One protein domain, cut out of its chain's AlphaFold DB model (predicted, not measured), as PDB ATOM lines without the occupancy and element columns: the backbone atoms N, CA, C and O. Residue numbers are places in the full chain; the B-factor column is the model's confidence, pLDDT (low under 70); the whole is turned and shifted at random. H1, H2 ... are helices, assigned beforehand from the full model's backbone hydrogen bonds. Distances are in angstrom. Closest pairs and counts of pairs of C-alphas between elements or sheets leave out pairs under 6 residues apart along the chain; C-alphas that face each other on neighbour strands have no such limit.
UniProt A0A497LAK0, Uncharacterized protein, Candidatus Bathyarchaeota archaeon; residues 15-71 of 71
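AT A GLANCE: This is residues 15 to 71 of the 71 residues of an uncharacterized protein of Candidatus Bathyarchaeota archaeon (UniProt A0A497LAK0). The longest helix, H3, stands free at one end of an open, strung-out chain, with H1 at the other end and short H2 between them, and no helix touches another. The 57 printed residues hold three named helices, in the order H1, H2, H3, and no named strand: all helix. The whole is extended, with a radius of gyration of the C-alphas of 19.4 A, and flat, spanning 54 by 30 by 13 A.

HOW THE PARTS SIT: Start at H3, residues 54 to 69, which is apart from H2, residues 34 to 40, and from H1, residues 15 to 29. H1 and H2 are apart too. In H1, H2 and H3 every O i to N i+4 pair is within hydrogen-bond range.

IN THESE COORDINATES: Find C-alpha 54 at (31.845, 51.945, 62.247); from there H3 runs 22.7 A to C-alpha 69. H1 runs 20.5 A from C-alpha 15 at (72.547, 54.459, 43.094).

THE WHOLE: The C-alphas farthest apart, of Glu 15 and Glu 70, are 55.8 A apart. The printed part has no cut; H1 to H2 is a tight link, H2 to H3 a long one. Look for pLDDT under 70 at residues 45 to 49 and 71.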
ATOM      1  N   GLU A  15      73.723  55.341  43.067       86.12
ATOM      2  CA  GLU A  15      72.547  54.459  43.094       86.12
ATOM      3  C   GLU A  15      72.862  53.092  43.703       86.12
ATOM      4  O   GLU A  15      72.082  52.565  44.502       86.12
ATOM      5  N   LYS A  16      74.032  52.535  43.378       86.94
ATOM      6  CA  LYS A  16      74.482  51.252  43.917       86.94
ATOM      7  C   LYS A  16      74.733  51.349  45.418       86.94
ATOM      8  O   LYS A  16      74.229  50.521  46.173       86.94
ATOM      9  N   LEU A  17      75.430  52.400  45.856       87.75
ATOM     10  CA  LEU A  17      75.668  52.653  47.277       87.75
ATOM     11  C   LEU A  17      74.351  52.819  48.047       87.75
ATOM     12  O   LEU A  17      74.203  52.269  49.136       87.75
ATOM     13  N   ARG A  18      73.385  53.551  47.484       85.81
ATOM     14  CA  ARG A  18      72.062  53.733  48.093       85.81
ATOM     15  C   ARG A  18      71.353  52.397  48.292       85.81
ATOM     16  O   ARG A  18      70.889  52.122  49.395       85.81
ATOM     17  N   SER A  19      71.340  51.552  47.262       85.38
ATOM     18  CA  SER A  19      70.743  50.216  47.339       85.38
ATOM     19  C   SER A  19      71.438  49.317  48.368       85.38
ATOM     20  O   SER A  19      70.772  48.589  49.105       85.38
ATOM     21  N   ASP A  20      72.769  49.372  48.459       86.19
ATOM     22  CA  ASP A  20      73.533  48.611  49.453       86.19
ATOM     23  C   ASP A  20      73.228  49.077  50.888       86.19
ATOM     24  O   ASP A  20      73.072  48.249  51.788       86.19
ATOM     25  N   VAL A  21      73.093  50.390  51.113       85.56
ATOM     26  CA  VAL A  21      72.721  50.955  52.421       85.56
ATOM     27  C   VAL A  21      71.297  50.558  52.809       85.56
ATOM     28  O   VAL A  21      71.081  50.142  53.945       85.56
ATOM     29  N   GLU A  22      70.338  50.649  51.887       82.50
ATOM     30  CA  GLU A  22      68.959  50.202  52.120       82.50
ATOM     31  C   GLU A  22      68.923  48.724  52.528       82.50
ATOM     32  O   GLU A  22      68.342  48.382  53.556       82.50
ATOM     33  N   ARG A  23      69.648  47.865  51.804       83.44
ATOM     34  CA  ARG A  23      69.755  46.435  52.126       83.44
ATOM     35  C   ARG A  23      70.378  46.190  53.499       83.44
ATOM     36  O   ARG A  23      69.864  45.385  54.269       83.44
ATOM     37  N   LEU A  24      71.454  46.903  53.839       85.44
ATOM     38  CA  LEU A  24      72.097  46.801  55.153       85.44
ATOM     39  C   LEU A  24      71.127  47.179  56.285       85.44
ATOM     40  O   LEU A  24      71.106  46.526  57.330       85.44
ATOM     41  N   LEU A  25      70.339  48.239  56.096       83.12
ATOM     42  CA  LEU A  25      69.336  48.676  57.066       83.12
ATOM     43  C   LEU A  25      68.224  47.636  57.238       83.12
ATOM     44  O   LEU A  25      67.833  47.346  58.372       83.12
ATOM     45  N   GLU A  26      67.776  47.029  56.144       81.75
ATOM     46  CA  GLU A  26      66.780  45.959  56.163       81.75
ATOM     47  C   GLU A  26      67.297  44.702  56.874       81.75
ATOM     48  O   GLU A  26      66.658  44.215  57.805       81.75
ATOM     49  N   GLU A  27      68.466  44.195  56.477       82.75
ATOM     50  CA  GLU A  27      69.009  42.921  56.964       82.75
ATOM     51  C   GLU A  27      69.511  43.007  58.408       82.75
ATOM     52  O   GLU A  27      69.260  42.112  59.215       82.75
ATOM     53  N   LYS A  28      70.242  44.076  58.744       82.25
ATOM     54  CA  LYS A  28      70.954  44.177  60.024       82.25
ATOM     55  C   LYS A  28      70.145  44.884  61.104       82.25
ATOM     56  O   LYS A  28      70.310  44.576  62.283       82.25
ATOM     57  N   TYR A  29      69.304  45.840  60.717       77.56
ATOM     58  CA  TYR A  29      68.557  46.679  61.657       77.56
ATOM     59  C   TYR A  29      67.042  46.458  61.584       77.56
ATOM     60  O   TYR A  29      66.315  47.067  62.366       77.56
ATOM     61  N   GLY A  30      66.556  45.601  60.674       73.75
ATOM     62  CA  GLY A  30      65.123  45.360  60.480       73.75
ATOM     63  C   GLY A  30      64.362  46.606  60.022       73.75
ATOM     64  O   GLY A  30      63.141  46.675  60.160       73.75
ATOM     65  N   LEU A  31      65.075  47.618  59.521       75.50
ATOM     66  CA  LEU A  31      64.514  48.904  59.139       75.50
ATOM     67  C   LEU A  31      64.054  48.806  57.688       75.50
ATOM     68  O   LEU A  31      64.809  49.070  56.760       75.50
ATOM     69  N   VAL A  32      62.810  48.366  57.512       72.62
ATOM     70  CA  VAL A  32      62.227  48.133  56.191       72.62
ATOM     71  C   VAL A  32      61.345  49.309  55.796       72.62
ATOM     72  O   VAL A  32      60.439  49.701  56.535       72.62
ATOM     73  N   SER A  33      61.602  49.880  54.619       73.81
ATOM     74  CA  SER A  33      60.730  50.911  54.058       73.81
ATOM     75  C   SER A  33      59.359  50.325  53.696       73.81
ATOM     76  O   SER A  33      59.225  49.138  53.382       73.81
ATOM     77  N   ALA A  34      58.317  51.163  53.691       75.00
ATOM     78  CA  ALA A  34      57.001  50.736  53.220       75.00
ATOM     79  C   ALA A  34      57.064  50.229  51.764       75.00
ATOM     80  O   ALA A  34      56.430  49.227  51.444       75.00
ATOM     81  N   GLU A  35      57.869  50.864  50.906       75.25
ATOM     82  CA  GLU A  35      58.154  50.416  49.534       75.25
ATOM     83  C   GLU A  35      58.755  49.006  49.474       75.25
ATOM     84  O   GLU A  35      58.327  48.184  48.661       75.25
ATOM     85  N   ALA A  36      59.737  48.704  50.323       74.19
ATOM     86  CA  ALA A  36      60.376  47.394  50.355       74.19
ATOM     87  C   ALA A  36      59.409  46.299  50.823       74.19
ATOM     88  O   ALA A  36      59.332  45.237  50.200       74.19
ATOM     89  N   LEU A  37      58.585  46.585  51.838       77.12
ATOM     90  CA  LEU A  37      57.501  45.689  52.254       77.12
ATOM     91  C   LEU A  37      56.497  45.467  51.117       77.12
ATOM     92  O   LEU A  37      56.171  44.324  50.803       77.12
ATOM     93  N   ARG A  38      56.047  46.536  50.452       80.38
ATOM     94  CA  ARG A  38      55.113  46.445  49.318       80.38
ATOM     95  C   ARG A  38      55.657  45.543  48.218       80.38
ATOM     96  O   ARG A  38      54.957  44.643  47.770       80.38
ATOM     97  N   ARG A  39      56.923  45.732  47.839       78.81
ATOM     98  CA  ARG A  39      57.597  44.920  46.819       78.81
ATOM     99  C   ARG A  39      57.688  43.451  47.232       78.81
ATOM    100  O   ARG A  39      57.337  42.581  46.443       78.81
ATOM    101  N   LYS A  40      58.096  43.183  48.478       79.19
ATOM    102  CA  LYS A  40      58.203  41.826  49.035       79.19
ATOM    103  C   LYS A  40      56.867  41.082  49.031       79.19
ATOM    104  O   LYS A  40      56.845  39.886  48.765       79.19
ATOM    105  N   PHE A  41      55.767  41.777  49.309       82.62
ATOM    106  CA  PHE A  41      54.426  41.189  49.353       82.62
ATOM    107  C   PHE A  41      53.644  41.322  48.035       82.62
ATOM    108  O   PHE A  41      52.460  40.997  48.001       82.62
ATOM    109  N   GLY A  42      54.273  41.799  46.954       80.69
ATOM    110  CA  GLY A  42      53.608  41.968  45.657       80.69
ATOM    111  C   GLY A  42      52.458  42.984  45.677       80.69
ATOM    112  O   GLY A  42      51.543  42.906  44.860       80.69
ATOM    113  N   ILE A  43      52.479  43.935  46.613       78.62
ATOM    114  CA  ILE A  43      51.444  44.955  46.776       78.62
ATOM    115  C   ILE A  43      51.732  46.089  45.788       78.62
ATOM    116  O   ILE A  43      52.504  47.001  46.074       78.62
ATOM    117  N   SER A  44      51.113  46.019  44.612       70.88
ATOM    118  CA  SER A  44      51.188  47.056  43.573       70.88
ATOM    119  C   SER A  44      50.084  48.110  43.695       70.88
ATOM    120  O   SER A  44      50.286  49.265  43.331       70.88
ATOM    121  N   ALA A  45      48.923  47.728  44.232       67.31
ATOM    122  CA  ALA A  45      47.781  48.610  44.418       67.31
ATOM    123  C   ALA A  45      47.686  49.060  45.878       67.31
ATOM    124  O   ALA A  45      47.394  48.270  46.777       67.31
ATOM    125  N   LEU A  46      47.904  50.352  46.113       68.56
ATOM    126  CA  LEU A  46      47.588  50.962  47.396       68.56
ATOM    127  C   LEU A  46      46.086  51.211  47.444       68.56
ATOM    128  O   LEU A  46      45.556  51.982  46.645       68.56
ATOM    129  N   ARG A  47      45.393  50.580  48.394       65.12
ATOM    130  CA  ARG A  47      44.051  51.029  48.767       65.12
ATOM    131  C   ARG A  47      44.210  52.373  49.467       65.12
ATOM    132  O   ARG A  47      44.546  52.431  50.643       65.12
ATOM    133  N   THR A  48      44.025  53.453  48.717       61.16
ATOM    134  CA  THR A  48      43.979  54.824  49.247       61.16
ATOM    135  C   THR A  48      42.744  55.056  50.114       61.16
ATOM    136  O   THR A  48      42.724  55.983  50.917       61.16
ATOM    137  N   HIS A  49      41.739  54.188  49.977       57.47
ATOM    138  CA  HIS A  49      40.513  54.205  50.747       57.47
ATOM    139  C   HIS A  49      40.182  52.788  51.229       57.47
ATOM    140  O   HIS A  49      40.154  51.841  50.438       57.47
ATOM    141  N   ILE A  50      39.977  52.644  52.534       71.94
ATOM    142  CA  ILE A  50      39.465  51.431  53.167       71.94
ATOM    143  C   ILE A  50      38.161  51.864  53.822       71.94
ATOM    144  O   ILE A  50      38.194  52.633  54.782       71.94
ATOM    145  N   GLU A  51      37.032  51.423  53.273       73.56
ATOM    146  CA  GLU A  51      35.748  51.580  53.949       73.56
ATOM    147  C   GLU A  51      35.755  50.686  55.183       73.56
ATOM    148  O   GLU A  51      36.088  49.501  55.117       73.56
ATOM    149  N   VAL A  52      35.449  51.292  56.322       78.69
ATOM    150  CA  VAL A  52      35.359  50.611  57.606       78.69
ATOM    151  C   VAL A  52      33.940  50.815  58.105       78.69
ATOM    152  O   VAL A  52      33.490  51.956  58.205       78.69
ATOM    153  N   ASP A  53      33.246  49.723  58.418       87.62
ATOM    154  CA  ASP A  53      31.948  49.798  59.080       87.62
ATOM    155  C   ASP A  53      32.156  50.202  60.547       87.62
ATOM    156  O   ASP A  53      32.711  49.455  61.362       87.62
ATOM    157  N   GLU A  54      31.735  51.419  60.888       86.06
ATOM    158  CA  GLU A  54      31.845  51.945  62.247       86.06
ATOM    159  C   GLU A  54      31.083  51.088  63.265       86.06
ATOM    160  O   GLU A  54      31.535  50.956  64.408       86.06
ATOM    161  N   HIS A  55      29.971  50.461  62.869       89.75
ATOM    162  CA  HIS A  55      29.194  49.604  63.758       89.75
ATOM    163  C   HIS A  55      29.955  48.325  64.113       89.75
ATOM    164  O   HIS A  55      29.984  47.946  65.289       89.75
ATOM    165  N   GLU A  56      30.632  47.696  63.148       90.06
ATOM    166  CA  GLU A  56      31.472  46.521  63.410       90.06
ATOM    167  C   GLU A  56      32.655  46.868  64.322       90.06
ATOM    168  O   GLU A  56      32.952  46.144  65.276       90.06
ATOM    169  N   VAL A  57      33.305  48.014  64.095       89.50
ATOM    170  CA  VAL A  57      34.422  48.466  64.940       89.50
ATOM    171  C   VAL A  57      33.972  48.731  66.373       89.50
ATOM    172  O   VAL A  57      34.680  48.379  67.322       89.50
ATOM    173  N   LEU A  58      32.805  49.348  66.559       91.19
ATOM    174  CA  LEU A  58      32.244  49.588  67.886       91.19
ATOM    175  C   LEU A  58      31.905  48.273  68.596       91.19
ATOM    176  O   LEU A  58      32.262  48.118  69.766       91.19
ATOM    177  N   ALA A  59      31.317  47.307  67.889       92.81
ATOM    178  CA  ALA A  59      31.030  45.984  68.437       92.81
ATOM    179  C   ALA A  59      32.311  45.257  68.888       92.81
ATOM    180  O   ALA A  59      32.360  44.717  69.995       92.81
ATOM    181  N   LEU A  60      33.381  45.312  68.084       92.88
ATOM    182  CA  LEU A  60      34.687  44.745  68.442       92.88
ATOM    183  C   LEU A  60      35.284  45.414  69.689       92.88
ATOM    184  O   LEU A  60      35.827  44.732  70.559       92.88
ATOM    185  N   ARG A  61      35.155  46.740  69.820       90.44
ATOM    186  CA  ARG A  61      35.621  47.472  71.009       90.44
ATOM    187  C   ARG A  61      34.854  47.092  72.269       90.44
ATOM    188  O   ARG A  61      35.456  47.006  73.337       90.44
ATOM    189  N   GLU A  62      33.543  46.892  72.176       92.56
ATOM    190  CA  GLU A  62      32.749  46.437  73.319       92.56
ATOM    191  C   GLU A  62      33.090  45.004  73.725       92.56
ATOM    192  O   GLU A  62      33.249  44.736  74.917       92.56
ATOM    193  N   ALA A  63      33.246  44.102  72.753       92.06
ATOM    194  CA  ALA A  63      33.661  42.727  73.009       92.06
ATOM    195  C   ALA A  63      35.021  42.677  73.727       92.06
ATOM    196  O   ALA A  63      35.173  41.978  74.728       92.06
ATOM    197  N   GLU A  64      35.980  43.490  73.279       90.00
ATOM    198  CA  GLU A  64      37.303  43.571  73.895       90.00
ATOM    199  C   GLU A  64      37.261  44.162  75.313       90.00
ATOM    200  O   GLU A  64      37.931  43.661  76.216       90.00
ATOM    201  N   LYS A  65      36.423  45.182  75.556       90.94
ATOM    202  CA  LYS A  65      36.204  45.716  76.912       90.94
ATOM    203  C   LYS A  65      35.664  44.657  77.872       90.94
ATOM    204  O   LYS A  65      36.095  44.627  79.020       90.94
ATOM    205  N   ARG A  66      34.733  43.810  77.422       91.25
ATOM    206  CA  ARG A  66      34.193  42.714  78.244       91.25
ATOM    207  C   ARG A  66      35.270  41.682  78.561       91.25
ATOM    208  O   ARG A  66      35.460  41.369  79.729       91.25
ATOM    209  N   ARG A  67      36.053  41.262  77.561       91.25
ATOM    210  CA  ARG A  67      37.182  40.332  77.743       91.25
ATOM    211  C   ARG A  67      38.173  40.816  78.808       91.25
ATOM    212  O   ARG A  67      38.598  40.037  79.653       91.25
ATOM    213  N   LEU A  68      38.526  42.101  78.767       87.94
ATOM    214  CA  LEU A  68      39.446  42.713  79.730       87.94
ATOM    215  C   LEU A  68      38.842  42.886  81.129       87.94
ATOM    216  O   LEU A  68      39.595  42.934  82.090       87.94
ATOM    217  N   ALA A  69      37.520  43.010  81.249       80.81
ATOM    218  CA  ALA A  69      36.838  43.116  82.540       80.81
ATOM    219  C   ALA A  69      36.611  41.749  83.213       80.81
ATOM    220  O   ALA A  69      36.391  41.691  84.420       80.81
ATOM    221  N   GLU A  70      36.641  40.665  82.435       72.56
ATOM    222  CA  GLU A  70      36.521  39.279  82.904       72.56
ATOM    223  C   GLU A  70      37.877  38.639  83.273       72.56
ATOM    224  O   GLU A  70      37.898  37.510  83.766       72.56
ATOM    225  N   THR A  71      38.994  39.345  83.042       58.84
ATOM    226  CA  THR A  71      40.364  38.940  83.418       58.84
ATOM    227  C   THR A  71      40.818  39.677  84.673       58.84
ATOM    228  O   THR A  71      41.450  39.028  85.536       58.84
TER     229      THR A  71